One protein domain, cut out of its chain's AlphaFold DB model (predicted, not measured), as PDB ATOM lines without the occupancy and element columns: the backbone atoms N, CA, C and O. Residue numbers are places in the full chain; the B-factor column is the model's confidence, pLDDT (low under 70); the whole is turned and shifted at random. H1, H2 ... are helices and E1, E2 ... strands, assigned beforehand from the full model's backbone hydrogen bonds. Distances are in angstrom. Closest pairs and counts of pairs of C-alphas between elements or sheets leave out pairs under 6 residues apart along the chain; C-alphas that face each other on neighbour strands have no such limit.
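This is residues 9 to 107 of the 109 residues of an uncharacterized protein of Paracoccus sanguinis (UniProt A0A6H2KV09). A small twisted sheet of four strands, E3 E2 E1 E4, is sandwiched between helices: H1 and H2 cover one face and H3 the other. The last helix, H4, starts beside the edge strand E4, and its residues 100 to 106 stick out from the body together with Ala 107. The printed part has 99 residues, with four named helices and four named strands in the order H1 E1 H2 E2 E3 H3 E4 H4; the sheet is mixed, and the class is mixed, helices and strands. The whole is compact, with a radius of gyration of the C-alphas of 12.8 A and spans of 39 by 31 by 24 A.

H1, residues 9 to 23, begins at C-alpha 9 (-22.231, -5.987, -59.353) and is 21.0 A long. E1 is residues 29 to 32, 10.0 A, and H2 residues 35 to 42, 9.8 A. E2, residues 50 to 55, is 16.2 A long and begins at C-alpha 50 (-12.752, 12.051, -51.718). E3 is residues 59 to 63, 13.6 A, and H3 residues 64 to 72, 12.7 A. E4 is residues 79 to 81, 6.4 A. H4, residues 95 to 106, is 17.0 A long and ends at C-alpha 106 (-16.283, -14.451, -38.099).

E2 and E3 form a hairpin, antiparallel, with N 53 and O 60 2.8 A apart. E2 and E1 are antiparallel too, with N 54 and O 30 at 2.8 A. E1 and E4 are parallel, with N 80 and O 29 at 2.9 A. E3, H3 and E4 make a split strand-helix-strand unit, two strands of one sheet that follow each other among the strands, with a helix between them in the chain and with E2 and E1 between them in the sheet, and its crossover is right-handed. H1 touches H2 with residues 11 to 15 alone, about perpendicular at 79 degrees; the closest C-alphas are those of Gln 15 and Tyr 41, 6.0 A. H2 lies over E2 at a height over the sheet of 8.3 A; their closest C-alphas are those of Val 38 and Leu 52, 6.3 A. H3, on the opposite face, has a height of 7.9 A and runs along the strands, at 2 degrees to E2 on the local plane. H4 only grazes the sheet with residues 95 to 97. In H1, H2, H3 and H4 every O i to N i+4 pair is within hydrogen-bond range.

The C-alphas farthest apart are those of Gly 74 and Ala 107, 40.8 A. The printed part has no cut. The link from E4 to H4, 13 residues, is long. The mean pLDDT of the printed part is 73.8, and residues 73 to 107 are under 70.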
ATOM      1  N   ALA A   9     -21.360  -5.133 -60.153       87.44
ATOM      2  CA  ALA A   9     -22.231  -5.987 -59.353       87.44
ATOM      3  C   ALA A   9     -21.682  -6.183 -57.931       87.44
ATOM      4  O   ALA A   9     -22.444  -6.133 -56.957       87.44
ATOM      5  N   VAL A  10     -20.364  -6.339 -57.791       87.50
ATOM      6  CA  VAL A  10     -19.691  -6.454 -56.487       87.50
ATOM      7  C   VAL A  10     -19.807  -5.141 -55.715       87.50
ATOM      8  O   VAL A  10     -20.226  -5.145 -54.553       87.50
ATOM      9  N   LEU A  11     -19.537  -4.009 -56.370       89.06
ATOM     10  CA  LEU A  11     -19.695  -2.682 -55.770       89.06
ATOM     11  C   LEU A  11     -21.135  -2.443 -55.296       89.06
ATOM     12  O   LEU A  11     -21.357  -2.034 -54.153       89.06
ATOM     13  N   ARG A  12     -22.129  -2.759 -56.136       89.44
ATOM     14  CA  ARG A  12     -23.548  -2.642 -55.770       89.44
ATOM     15  C   ARG A  12     -23.888  -3.512 -54.559       89.44
ATOM     16  O   ARG A  12     -24.598  -3.050 -53.669       89.44
ATOM     17  N   THR A  13     -23.369  -4.738 -54.499       91.75
ATOM     18  CA  THR A  13     -23.592  -5.653 -53.369       91.75
ATOM     19  C   THR A  13     -23.024  -5.081 -52.069       91.75
ATOM     20  O   THR A  13     -23.720  -5.062 -51.054       91.75
ATOM     21  N   ARG A  14     -21.807  -4.525 -52.097       90.75
ATOM     22  CA  ARG A  14     -21.193  -3.856 -50.933       90.75
ATOM     23  C   ARG A  14     -22.013  -2.663 -50.462       90.75
ATOM     24  O   ARG A  14     -22.304  -2.541 -49.275       90.75
ATOM     25  N   GLN A  15     -22.443  -1.810 -51.388       91.44
ATOM     26  CA  GLN A  15     -23.288  -0.659 -51.063       91.44
ATOM     27  C   GLN A  15     -24.645  -1.083 -50.478       91.44
ATOM     28  O   GLN A  15     -25.152  -0.423 -49.576       91.44
ATOM     29  N   MET A  16     -25.233  -2.185 -50.955       91.69
ATOM     30  CA  MET A  16     -26.459  -2.748 -50.373       91.69
ATOM     31  C   MET A  16     -26.234  -3.277 -48.954       91.69
ATOM     32  O   MET A  16     -27.029  -2.980 -48.066       91.69
ATOM     33  N   ALA A  17     -25.132  -3.989 -48.711       90.12
ATOM     34  CA  ALA A  17     -24.779  -4.462 -47.374       90.12
ATOM     35  C   ALA A  17     -24.571  -3.300 -46.387       90.12
ATOM     36  O   ALA A  17     -25.081  -3.342 -45.267       90.12
ATOM     37  N   LEU A  18     -23.895  -2.226 -46.813       88.94
ATOM     38  CA  LEU A  18     -23.729  -1.019 -45.999       88.94
ATOM     39  C   LEU A  18     -25.079  -0.382 -45.645       88.94
ATOM     40  O   LEU A  18     -25.302  -0.039 -44.488       88.94
ATOM     41  N   ARG A  19     -26.005  -0.286 -46.604       88.44
ATOM     42  CA  ARG A  19     -27.359   0.239 -46.355       88.44
ATOM     43  C   ARG A  19     -28.153  -0.621 -45.374       88.44
ATOM     44  O   ARG A  19     -28.824  -0.070 -44.513       88.44
ATOM     45  N   ALA A  20     -28.038  -1.946 -45.446       87.81
ATOM     46  CA  ALA A  20     -28.665  -2.832 -44.463       87.81
ATOM     47  C   ALA A  20     -28.092  -2.625 -43.048       87.81
ATOM     48  O   ALA A  20     -28.828  -2.646 -42.064       87.81
ATOM     49  N   ILE A  21     -26.780  -2.377 -42.932       84.56
ATOM     50  CA  ILE A  21     -26.142  -2.027 -41.653       84.56
ATOM     51  C   ILE A  21     -26.660  -0.681 -41.134       84.56
ATOM     52  O   ILE A  21     -26.900  -0.552 -39.935       84.56
ATOM     53  N   MET A  22     -26.809   0.308 -42.018       84.88
ATOM     54  CA  MET A  22     -27.353   1.624 -41.676       84.88
ATOM     55  C   MET A  22     -28.780   1.521 -41.136       84.88
ATOM     56  O   MET A  22     -29.051   2.036 -40.053       84.88
ATOM     57  N   ASP A  23     -29.649   0.801 -41.849       85.62
ATOM     58  CA  ASP A  23     -31.045   0.560 -41.471       85.62
ATOM     59  C   ASP A  23     -31.149  -0.087 -40.082       85.62
ATOM     60  O   ASP A  23     -31.767   0.470 -39.175       85.62
ATOM     61  N   GLY A  24     -30.404  -1.175 -39.854       81.44
ATOM     62  CA  GLY A  24     -30.379  -1.870 -38.565       81.44
ATOM     63  C   GLY A  24     -29.812  -1.055 -37.393       81.44
ATOM     64  O   GLY A  24     -29.861  -1.515 -36.253       81.44
ATOM     65  N   ARG A  25     -29.247   0.135 -37.646       76.12
ATOM     66  CA  ARG A  25     -28.711   1.042 -36.618       76.12
ATOM     67  C   ARG A  25     -29.435   2.390 -36.564       76.12
ATOM     68  O   ARG A  25     -29.032   3.236 -35.774       76.12
ATOM     69  N   GLY A  26     -30.445   2.613 -37.407       77.50
ATOM     70  CA  GLY A  26     -31.122   3.907 -37.518       77.50
ATOM     71  C   GLY A  26     -30.228   5.042 -38.039       77.50
ATOM     72  O   GLY A  26     -30.492   6.203 -37.743       77.50
ATOM     73  N   ALA A  27     -29.162   4.730 -38.787       77.94
ATOM     74  CA  ALA A  27     -28.300   5.742 -39.395       77.94
ATOM     75  C   ALA A  27     -28.886   6.190 -40.738       77.94
ATOM     76  O   ALA A  27     -29.019   5.396 -41.668       77.94
ATOM     77  N   GLU A  28     -29.207   7.471 -40.875       82.19
ATOM     78  CA  GLU A  28     -29.787   7.992 -42.117       82.19
ATOM     79  C   GLU A  28     -28.717   8.365 -43.147       82.19
ATOM     80  O   GLU A  28     -28.943   8.275 -44.359       82.19
ATOM     81  N   VAL A  29     -27.547   8.794 -42.662       83.62
ATOM     82  CA  VAL A  29     -26.390   9.126 -43.488       83.62
ATOM     83  C   VAL A  29     -25.131   8.545 -42.856       83.62
ATOM     84  O   VAL A  29     -24.960   8.584 -41.641       83.62
ATOM     85  N   VAL A  30     -24.232   8.018 -43.682       85.25
ATOM     86  CA  VAL A  30     -22.883   7.622 -43.271       85.25
ATOM     87  C   VAL A  30     -21.858   8.417 -44.060       85.25
ATOM     88  O   VAL A  30     -21.973   8.549 -45.279       85.25
ATOM     89  N   VAL A  31     -20.846   8.925 -43.362       86.25
ATOM     90  CA  VAL A  31     -19.709   9.622 -43.966       86.25
ATOM     91  C   VAL A  31     -18.493   8.713 -43.888       86.25
ATOM     92  O   VAL A  31     -18.083   8.334 -42.792       86.25
ATOM     93  N   LEU A  32     -17.919   8.372 -45.042       86.38
ATOM     94  CA  LEU A  32     -16.686   7.590 -45.137       86.38
ATOM     95  C   LEU A  32     -15.548   8.491 -45.606       86.38
ATOM     96  O   LEU A  32     -15.660   9.139 -46.651       86.38
ATOM     97  N   ARG A  33     -14.458   8.511 -44.837       84.62
ATOM     98  CA  ARG A  33     -13.246   9.293 -45.137       84.62
ATOM     99  C   ARG A  33     -11.997   8.428 -45.193       84.62
ATOM    100  O   ARG A  33     -11.050   8.796 -45.881       84.62
ATOM    101  N   ASP A  34     -11.996   7.289 -44.502       84.25
ATOM    102  CA  ASP A  34     -10.925   6.313 -44.634       84.25
ATOM    103  C   ASP A  34     -10.743   5.909 -46.112       84.25
ATOM    104  O   ASP A  34     -11.702   5.461 -46.751       84.25
ATOM    105  N   PRO A  35      -9.533   6.057 -46.678       82.69
ATOM    106  CA  PRO A  35      -9.297   5.832 -48.100       82.69
ATOM    107  C   PRO A  35      -9.563   4.384 -48.529       82.69
ATOM    108  O   PRO A  35      -9.968   4.163 -49.670       82.69
ATOM    109  N   ALA A  36      -9.394   3.399 -47.638       84.31
ATOM    110  CA  ALA A  36      -9.698   2.009 -47.960       84.31
ATOM    111  C   ALA A  36     -11.214   1.777 -48.018       84.31
ATOM    112  O   ALA A  36     -11.695   1.126 -48.944       84.31
ATOM    113  N   LEU A  37     -11.986   2.361 -47.096       86.56
ATOM    114  CA  LEU A  37     -13.452   2.324 -47.148       86.56
ATOM    115  C   LEU A  37     -14.007   3.109 -48.345       86.56
ATOM    116  O   LEU A  37     -14.946   2.647 -48.993       86.56
ATOM    117  N   VAL A  38     -13.415   4.259 -48.675       88.44
ATOM    118  CA  VAL A  38     -13.780   5.052 -49.859       88.44
ATOM    119  C   VAL A  38     -13.544   4.248 -51.137       88.44
ATOM    120  O   VAL A  38     -14.451   4.151 -51.962       88.44
ATOM    121  N   ALA A  39     -12.392   3.592 -51.284       87.44
ATOM    122  CA  ALA A  39     -12.140   2.712 -52.424       87.44
ATOM    123  C   ALA A  39     -13.098   1.505 -52.446       87.44
ATOM    124  O   ALA A  39     -13.623   1.143 -53.497       87.44
ATOM    125  N   HIS A  40     -13.382   0.911 -51.282       87.00
ATOM    126  CA  HIS A  40     -14.226  -0.280 -51.166       87.00
ATOM    127  C   HIS A  40     -15.699  -0.028 -51.534       87.00
ATOM    128  O   HIS A  40     -16.318  -0.875 -52.186       87.00
ATOM    129  N   TYR A  41     -16.261   1.116 -51.126       89.31
ATOM    130  CA  TYR A  41     -17.677   1.462 -51.329       89.31
ATOM    131  C   TYR A  41     -17.933   2.456 -52.469       89.31
ATOM    132  O   TYR A  41     -19.073   2.568 -52.928       89.31
ATOM    133  N   GLY A  42     -16.907   3.170 -52.929       87.25
ATOM    134  CA  GLY A  42     -16.981   4.141 -54.023       87.25
ATOM    135  C   GLY A  42     -16.305   3.687 -55.318       87.25
ATOM    136  O   GLY A  42     -16.519   4.308 -56.357       87.25
ATOM    137  N   GLY A  43     -15.544   2.592 -55.270       83.69
ATOM    138  CA  GLY A  43     -14.764   2.079 -56.391       83.69
ATOM    139  C   GLY A  43     -13.358   2.686 -56.463       83.69
ATOM    140  O   GLY A  43     -13.092   3.776 -55.959       83.69
ATOM    141  N   ALA A  44     -12.445   1.969 -57.122       70.38
ATOM    142  CA  ALA A  44     -11.013   2.285 -57.145       70.38
ATOM    143  C   ALA A  44     -10.634   3.570 -57.917       70.38
ATOM    144  O   ALA A  44      -9.495   4.019 -57.831       70.38
ATOM    145  N   ALA A  45     -11.563   4.173 -58.668       76.62
ATOM    146  CA  ALA A  45     -11.294   5.313 -59.550       76.62
ATOM    147  C   ALA A  45     -11.480   6.695 -58.890       76.62
ATOM    148  O   ALA A  45     -11.406   7.717 -59.576       76.62
ATOM    149  N   LEU A  46     -11.758   6.756 -57.584       82.19
ATOM    150  CA  LEU A  46     -11.997   8.027 -56.901       82.19
ATOM    151  C   LEU A  46     -10.684   8.759 -56.575       82.19
ATOM    152  O   LEU A  46      -9.727   8.132 -56.114       82.19
ATOM    153  N   PRO A  47     -10.622  10.090 -56.772       81.56
ATOM    154  CA  PRO A  47      -9.436  10.870 -56.447       81.56
ATOM    155  C   PRO A  47      -9.159  10.872 -54.936       81.56
ATOM    156  O   PRO A  47     -10.076  10.808 -54.112       81.56
ATOM    157  N   GLY A  48      -7.883  10.976 -54.558       81.56
ATOM    158  CA  GLY A  48      -7.479  11.084 -53.154       81.56
ATOM    159  C   GLY A  48      -8.125  12.288 -52.458       81.56
ATOM    160  O   GLY A  48      -8.264  13.353 -53.056       81.56
ATOM    161  N   GLY A  49      -8.540  12.112 -51.201       83.38
ATOM    162  CA  GLY A  49      -9.283  13.132 -50.445       83.38
ATOM    163  C   GLY A  49     -10.789  13.173 -50.739       83.38
ATOM    164  O   GLY A  49     -11.488  14.041 -50.214       83.38
ATOM    165  N   THR A  50     -11.305  12.243 -51.551       89.50
ATOM    166  CA  THR A  50     -12.752  12.051 -51.718       89.50
ATOM    167  C   THR A  50     -13.387  11.599 -50.408       89.50
ATOM    168  O   THR A  50     -12.877  10.706 -49.735       89.50
ATOM    169  N   VAL A  51     -14.540  12.177 -50.089       88.50
ATOM    170  CA  VAL A  51     -15.416  11.729 -49.004       88.50
ATOM    171  C   VAL A  51     -16.657  11.104 -49.626       88.50
ATOM    172  O   VAL A  51     -17.223  11.661 -50.569       88.50
ATOM    173  N   LEU A  52     -17.095   9.952 -49.113       89.12
ATOM    174  CA  LEU A  52     -18.366   9.358 -49.524       89.12
ATOM    175  C   LEU A  52     -19.458   9.685 -48.519       89.12
ATOM    176  O   LEU A  52     -19.323   9.424 -47.326       89.12
ATOM    177  N   LEU A  53     -20.567  10.196 -49.039       88.12
ATOM    178  CA  LEU A  53     -21.828  10.351 -48.337       88.12
ATOM    179  C   LEU A  53     -22.757   9.232 -48.795       88.12
ATOM    180  O   LEU A  53     -23.160   9.178 -49.958       88.12
ATOM    181  N   VAL A  54     -23.085   8.323 -47.886       88.69
ATOM    182  CA  VAL A  54     -23.964   7.186 -48.160       88.69
ATOM    183  C   VAL A  54     -25.300   7.427 -47.482       88.69
ATOM    184  O   VAL A  54     -25.349   7.708 -46.289       88.69
ATOM    185  N   THR A  55     -26.384   7.295 -48.237       87.31
ATOM    186  CA  THR A  55     -27.759   7.315 -47.734       87.31
ATOM    187  C   THR A  55     -28.479   6.027 -48.131       87.31
ATOM    188  O   THR A  55     -27.994   5.238 -48.955       87.31
ATOM    189  N   ALA A  56     -29.686   5.833 -47.600       83.75
ATOM    190  CA  ALA A  56     -30.563   4.748 -48.036       83.75
ATOM    191  C   ALA A  56     -30.820   4.766 -49.560       83.75
ATOM    192  O   ALA A  56     -30.945   3.708 -50.171       83.75
ATOM    193  N   ALA A  57     -30.835   5.948 -50.189       84.56
ATOM    194  CA  ALA A  57     -31.166   6.109 -51.604       84.56
ATOM    195  C   ALA A  57     -29.935   6.144 -52.525       84.56
ATOM    196  O   ALA A  57     -29.954   5.583 -53.618       84.56
ATOM    197  N   GLU A  58     -28.842   6.779 -52.101       86.81
ATOM    198  CA  GLU A  58     -27.719   7.106 -52.988       86.81
ATOM    199  C   GLU A  58     -26.360   7.012 -52.288       86.81
ATOM    200  O   GLU A  58     -26.269   7.069 -51.063       86.81
ATOM    201  N   VAL A  59     -25.305   6.862 -53.090       88.56
ATOM    202  CA  VAL A  59     -23.912   7.054 -52.677       88.56
ATOM    203  C   VAL A  59     -23.386   8.237 -53.471       88.56
ATOM    204  O   VAL A  59     -23.441   8.220 -54.700       88.56
ATOM    205  N   ARG A  60     -22.887   9.256 -52.777       89.06
ATOM    206  CA  ARG A  60     -22.378  10.482 -53.384       89.06
ATOM    207  C   ARG A  60     -20.927  10.700 -52.982       89.06
ATOM    208  O   ARG A  60     -20.614  10.739 -51.798       89.06
ATOM    209  N   ALA A  61     -20.060  10.871 -53.971       89.94
ATOM    210  CA  ALA A  61     -18.687  11.311 -53.763       89.94
ATOM    211  C   ALA A  61     -18.631  12.843 -53.742       89.94
ATOM    212  O   ALA A  61     -19.212  13.495 -54.610       89.94
ATOM    213  N   VAL A  62     -17.936  13.413 -52.761       88.88
ATOM    214  CA  VAL A  62     -17.693  14.858 -52.655       88.88
ATOM    215  C   VAL A  62     -16.208  15.136 -52.455       88.88
ATOM    216  O   VAL A  62     -15.468  14.302 -51.923       88.88
ATOM    217  N   ALA A  63     -15.764  16.309 -52.898       84.62
ATOM    218  CA  ALA A  63     -14.372  16.715 -52.805       84.62
ATOM    219  C   ALA A  63     -14.087  17.268 -51.400       84.62
ATOM    220  O   ALA A  63     -14.243  18.460 -51.130       84.62
ATOM    221  N   GLY A  64     -13.661  16.384 -50.497       81.44
ATOM    222  CA  GLY A  64     -13.185  16.751 -49.168       81.44
ATOM    223  C   GLY A  64     -14.266  17.065 -48.130       81.44
ATOM    224  O   GLY A  64     -15.472  17.104 -48.384       81.44
ATOM    225  N   GLU A  65     -13.793  17.285 -46.906       75.75
ATOM    226  CA  GLU A  65     -14.626  17.471 -45.716       75.75
ATOM    227  C   GLU A  65     -15.472  18.754 -45.707       75.75
ATOM    228  O   GLU A  65     -16.628  18.670 -45.293       75.75
ATOM    229  N   PRO A  66     -14.998  19.928 -46.180       77.31
ATOM    230  CA  PRO A  66     -15.812  21.145 -46.175       77.31
ATOM    231  C   PRO A  66     -17.104  20.987 -46.983       77.31
ATOM    232  O   PRO A  66     -18.179  21.351 -46.514       77.31
ATOM    233  N   GLN A  67     -17.019  20.360 -48.159       76.69
ATOM    234  CA  GLN A  67     -18.177  20.116 -49.018       76.69
ATOM    235  C   GLN A  67     -19.115  19.050 -48.430       76.69
ATOM    236  O   GLN A  67     -20.340  19.159 -48.551       76.69
ATOM    237  N   ALA A  68     -18.561  18.041 -47.748       78.38
ATOM    238  CA  ALA A  68     -19.350  17.074 -46.988       78.38
ATOM    239  C   ALA A  68     -20.141  17.761 -45.864       78.38
ATOM    240  O   ALA A  68     -21.345  17.547 -45.742       78.38
ATOM    241  N   VAL A  69     -19.497  18.649 -45.100       74.88
ATOM    242  CA  VAL A  69     -20.140  19.451 -44.048       74.88
ATOM    243  C   VAL A  69     -21.260  20.310 -44.610       74.88
ATOM    244  O   VAL A  69     -22.351  20.309 -44.052       74.88
ATOM    245  N   GLU A  70     -21.030  21.029 -45.708       76.88
ATOM    246  CA  GLU A  70     -22.079  21.846 -46.329       76.88
ATOM    247  C   GLU A  70     -23.266  21.005 -46.801       76.88
ATOM    248  O   GLU A  70     -24.414  21.393 -46.592       76.88
ATOM    249  N   THR A  71     -23.007  19.812 -47.342       74.19
ATOM    250  CA  THR A  71     -24.065  18.873 -47.746       74.19
ATOM    251  C   THR A  71     -24.881  18.381 -46.545       74.19
ATOM    252  O   THR A  71     -26.091  18.186 -46.651       74.19
ATOM    253  N   LEU A  72     -24.235  18.200 -45.390       74.00
ATOM    254  CA  LEU A  72     -24.862  17.703 -44.162       74.00
ATOM    255  C   LEU A  72     -25.528  18.807 -43.328       74.00
ATOM    256  O   LEU A  72     -26.453  18.511 -42.579       74.00
ATOM    257  N   ARG A  73     -25.129  20.079 -43.476       66.00
ATOM    258  CA  ARG A  73     -25.662  21.222 -42.701       66.00
ATOM    259  C   ARG A  73     -27.177  21.430 -42.833       66.00
ATOM    260  O   ARG A  73     -27.757  22.095 -41.982       66.00
ATOM    261  N   GLY A  74     -27.816  20.870 -43.862       54.47
ATOM    262  CA  GLY A  74     -29.276  20.891 -44.045       54.47
ATOM    263  C   GLY A  74     -30.005  19.616 -43.606       54.47
ATOM    264  O   GLY A  74     -31.232  19.572 -43.640       54.47
ATOM    265  N   ALA A  75     -29.277  18.571 -43.214       55.78
ATOM    266  CA  ALA A  75     -29.825  17.277 -42.846       55.78
ATOM    267  C   ALA A  75     -29.743  17.112 -41.322       55.78
ATOM    268  O   ALA A  75     -28.706  16.735 -40.787       55.78
ATOM    269  N   ALA A  76     -30.841  17.387 -40.611       48.00
ATOM    270  CA  ALA A  76     -31.003  17.014 -39.203       48.00
ATOM    271  C   ALA A  76     -31.126  15.484 -39.094       48.00
ATOM    272  O   ALA A  76     -32.222  14.959 -38.929       48.00
ATOM    273  N   ARG A  77     -30.019  14.776 -39.321       57.28
ATOM    274  CA  ARG A  77     -29.993  13.331 -39.540       57.28
ATOM    275  C   ARG A  77     -28.920  12.668 -38.699       57.28
ATOM    276  O   ARG A  77     -27.856  13.245 -38.487       57.28
ATOM    277  N   VAL A  78     -29.191  11.448 -38.243       57.00
ATOM    278  CA  VAL A  78     -28.197  10.628 -37.535       57.00
ATOM    279  C   VAL A  78     -27.050  10.306 -38.494       57.00
ATOM    280  O   VAL A  78     -27.263   9.659 -39.525       57.00
ATOM    281  N   VAL A  79     -25.843  10.768 -38.151       63.38
ATOM    282  CA  VAL A  79     -24.632  10.582 -38.957       63.38
ATOM    283  C   VAL A  79     -23.776   9.465 -38.361       63.38
ATOM    284  O   VAL A  79     -23.181   9.610 -37.293       63.38
ATOM    285  N   GLY A  80     -23.700   8.333 -39.061       60.94
ATOM    286  CA  GLY A  80     -22.714   7.296 -38.771       60.94
ATOM    287  C   GLY A  80     -21.351   7.675 -39.351       60.94
ATOM    288  O   GLY A  80     -21.257   8.119 -40.495       60.94
ATOM    289  N   HIS A  81     -20.284   7.482 -38.584       62.59
ATOM    290  CA  HIS A  81     -18.917   7.734 -39.039       62.59
ATOM    291  C   HIS A  81     -18.106   6.449 -39.071       62.59
ATOM    292  O   HIS A  81     -18.295   5.552 -38.255       62.59
ATOM    293  N   ASP A  82     -17.135   6.381 -39.972       59.25
ATOM    294  CA  ASP A  82     -16.156   5.296 -40.069       59.25
ATOM    295  C   ASP A  82     -15.143   5.243 -38.906       59.25
ATOM    296  O   ASP A  82     -14.187   4.475 -38.954       59.25
ATOM    297  N   GLY A  83     -15.333   6.043 -37.851       57.91
ATOM    298  CA  GLY A  83     -14.448   6.076 -36.682       57.91
ATOM    299  C   GLY A  83     -13.180   6.916 -36.869       57.91
ATOM    300  O   GLY A  83     -12.376   7.021 -35.947       57.91
ATOM    301  N   SER A  84     -13.010   7.576 -38.021       53.53
ATOM    302  CA  SER A  84     -11.855   8.439 -38.327       53.53
ATOM    303  C   SER A  84     -11.856   9.798 -37.599       53.53
ATOM    304  O   SER A  84     -10.882  10.534 -37.695       53.53
ATOM    305  N   GLY A  85     -12.913  10.122 -36.834       51.09
ATOM    306  CA  GLY A  85     -13.030  11.331 -35.998       51.09
ATOM    307  C   GLY A  85     -13.148  12.651 -36.780       51.09
ATOM    308  O   GLY A  85     -12.579  12.798 -37.855       51.09
ATOM    309  N   GLY A  86     -13.915  13.629 -36.285       52.00
ATOM    310  CA  GLY A  86     -13.802  15.017 -36.772       52.00
ATOM    311  C   GLY A  86     -14.976  15.651 -37.526       52.00
ATOM    312  O   GLY A  86     -14.748  16.624 -38.231       52.00
ATOM    313  N   LEU A  87     -16.220  15.203 -37.354       46.16
ATOM    314  CA  LEU A  87     -17.387  15.990 -37.776       46.16
ATOM    315  C   LEU A  87     -18.356  16.105 -36.599       46.16
ATOM    316  O   LEU A  87     -19.216  15.262 -36.375       46.16
ATOM    317  N   GLY A  88     -18.130  17.116 -35.758       49.06
ATOM    318  CA  GLY A  88     -18.972  17.375 -34.598       49.06
ATOM    319  C   GLY A  88     -20.387  17.776 -35.011       49.06
ATOM    320  O   GLY A  88     -20.563  18.863 -35.548       49.06
ATOM    321  N   ALA A  89     -21.365  16.906 -34.747       36.81
ATOM    322  CA  ALA A  89     -22.716  17.205 -34.253       36.81
ATOM    323  C   ALA A  89     -23.577  15.929 -34.307       36.81
ATOM    324  O   ALA A  89     -23.792  15.369 -35.377       36.81
ATOM    325  N   GLY A  90     -24.114  15.515 -33.156       43.38
ATOM    326  CA  GLY A  90     -25.080  14.416 -33.038       43.38
ATOM    327  C   GLY A  90     -24.471  13.099 -32.561       43.38
ATOM    328  O   GLY A  90     -23.270  12.885 -32.697       43.38
ATOM    329  N   GLU A  91     -25.303  12.254 -31.945       42.44
ATOM    330  CA  GLU A  91     -24.961  10.932 -31.405       42.44
ATOM    331  C   GLU A  91     -24.323  10.064 -32.510       42.44
ATOM    332  O   GLU A  91     -24.999   9.443 -33.325       42.44
ATOM    333  N   ALA A  92     -22.995  10.136 -32.610       51.31
ATOM    334  CA  ALA A  92     -22.239   9.593 -33.724       51.31
ATOM    335  C   ALA A  92     -22.042   8.092 -33.524       51.31
ATOM    336  O   ALA A  92     -21.311   7.642 -32.639       51.31
ATOM    337  N   LEU A  93     -22.688   7.305 -34.373       54.69
ATOM    338  CA  LEU A  93     -22.512   5.865 -34.405       54.69
ATOM    339  C   LEU A  93     -21.175   5.538 -35.100       54.69
ATOM    340  O   LEU A  93     -21.047   5.709 -36.313       54.69
ATOM    341  N   ASP A  94     -20.179   5.065 -34.341       61.00
ATOM    342  CA  ASP A  94     -18.881   4.607 -34.870       61.00
ATOM    343  C   ASP A  94     -19.049   3.272 -35.618       61.00
ATOM    344  O   ASP A  94     -18.935   2.173 -35.067       61.00
ATOM    345  N   LEU A  95     -19.361   3.370 -36.909       59.69
ATOM    346  CA  LEU A  95     -19.541   2.236 -37.804       59.69
ATOM    347  C   LEU A  95     -18.227   1.470 -38.022       59.69
ATOM    348  O   LEU A  95     -18.261   0.249 -38.198       59.69
ATOM    349  N   GLY A  96     -17.081   2.158 -37.963       55.78
ATOM    350  CA  GLY A  96     -15.753   1.561 -38.128       55.78
ATOM    351  C   GLY A  96     -15.405   0.579 -37.012       55.78
ATOM    352  O   GLY A  96     -14.838  -0.488 -37.263       55.78
ATOM    353  N   ALA A  97     -15.789   0.878 -35.771       58.00
ATOM    354  CA  ALA A  97     -15.674  -0.059 -34.654       58.00
ATOM    355  C   ALA A  97     -16.539  -1.315 -34.860       58.00
ATOM    356  O   ALA A  97     -16.112  -2.430 -34.544       58.00
ATOM    357  N   VAL A  98     -17.735  -1.169 -35.440       59.69
ATOM    358  CA  VAL A  98     -18.641  -2.310 -35.613       59.69
ATOM    359  C   VAL A  98     -18.265  -3.200 -36.795       59.69
ATOM    360  O   VAL A  98     -18.336  -4.422 -36.661       59.69
ATOM    361  N   ILE A  99     -17.804  -2.628 -37.910       59.06
ATOM    362  CA  ILE A  99     -17.258  -3.407 -39.033       59.06
ATOM    363  C   ILE A  99     -16.072  -4.249 -38.541       59.06
ATOM    364  O   ILE A  99     -16.058  -5.463 -38.739       59.06
ATOM    365  N   ARG A 100     -15.132  -3.647 -37.794       61.41
ATOM    366  CA  ARG A 100     -13.998  -4.376 -37.197       61.41
ATOM    367  C   ARG A 100     -14.451  -5.513 -36.278       61.41
ATOM    368  O   ARG A 100     -13.899  -6.609 -36.346       61.41
ATOM    369  N   ARG A 101     -15.488  -5.291 -35.462       57.00
ATOM    370  CA  ARG A 101     -16.055  -6.324 -34.579       57.00
ATOM    371  C   ARG A 101     -16.730  -7.465 -35.349       57.00
ATOM    372  O   ARG A 101     -16.601  -8.614 -34.938       57.00
ATOM    373  N   GLN A 102     -17.437  -7.181 -36.442       59.06
ATOM    374  CA  GLN A 102     -18.079  -8.219 -37.259       59.06
ATOM    375  C   GLN A 102     -17.059  -9.068 -38.025       59.06
ATOM    376  O   GLN A 102     -17.216 -10.287 -38.082       59.06
ATOM    377  N   VAL A 103     -15.991  -8.448 -38.537       54.47
ATOM    378  CA  VAL A 103     -14.873  -9.159 -39.180       54.47
ATOM    379  C   VAL A 103     -14.131 -10.036 -38.165       54.47
ATOM    380  O   VAL A 103     -13.886 -11.208 -38.432       54.47
ATOM    381  N   ALA A 104     -13.849  -9.517 -36.965       54.94
ATOM    382  CA  ALA A 104     -13.204 -10.292 -35.902       54.94
ATOM    383  C   ALA A 104     -14.083 -11.444 -35.374       54.94
ATOM    384  O   ALA A 104     -13.570 -12.501 -35.015       54.94
ATOM    385  N   GLY A 105     -15.408 -11.269 -35.350       47.25
ATOM    386  CA  GLY A 105     -16.355 -12.288 -34.886       47.25
ATOM    387  C   GLY A 105     -16.552 -13.478 -35.836       47.25
ATOM    388  O   GLY A 105     -17.039 -14.513 -35.392       47.25
ATOM    389  N   HIS A 106     -16.175 -13.362 -37.115       45.78
ATOM    390  CA  HIS A 106     -16.283 -14.451 -38.099       45.78
ATOM    391  C   HIS A 106     -15.047 -15.364 -38.167       45.78
ATOM    392  O   HIS A 106     -15.131 -16.439 -38.749       45.78
ATOM    393  N   ALA A 107     -13.919 -14.976 -37.565       49.69
ATOM    394  CA  ALA A 107     -12.682 -15.766 -37.575       49.69
ATOM    395  C   ALA A 107     -12.564 -16.760 -36.399       49.69
ATOM    396  O   ALA A 107     -11.539 -17.421 -36.254       49.69
TER     397      ALA A 107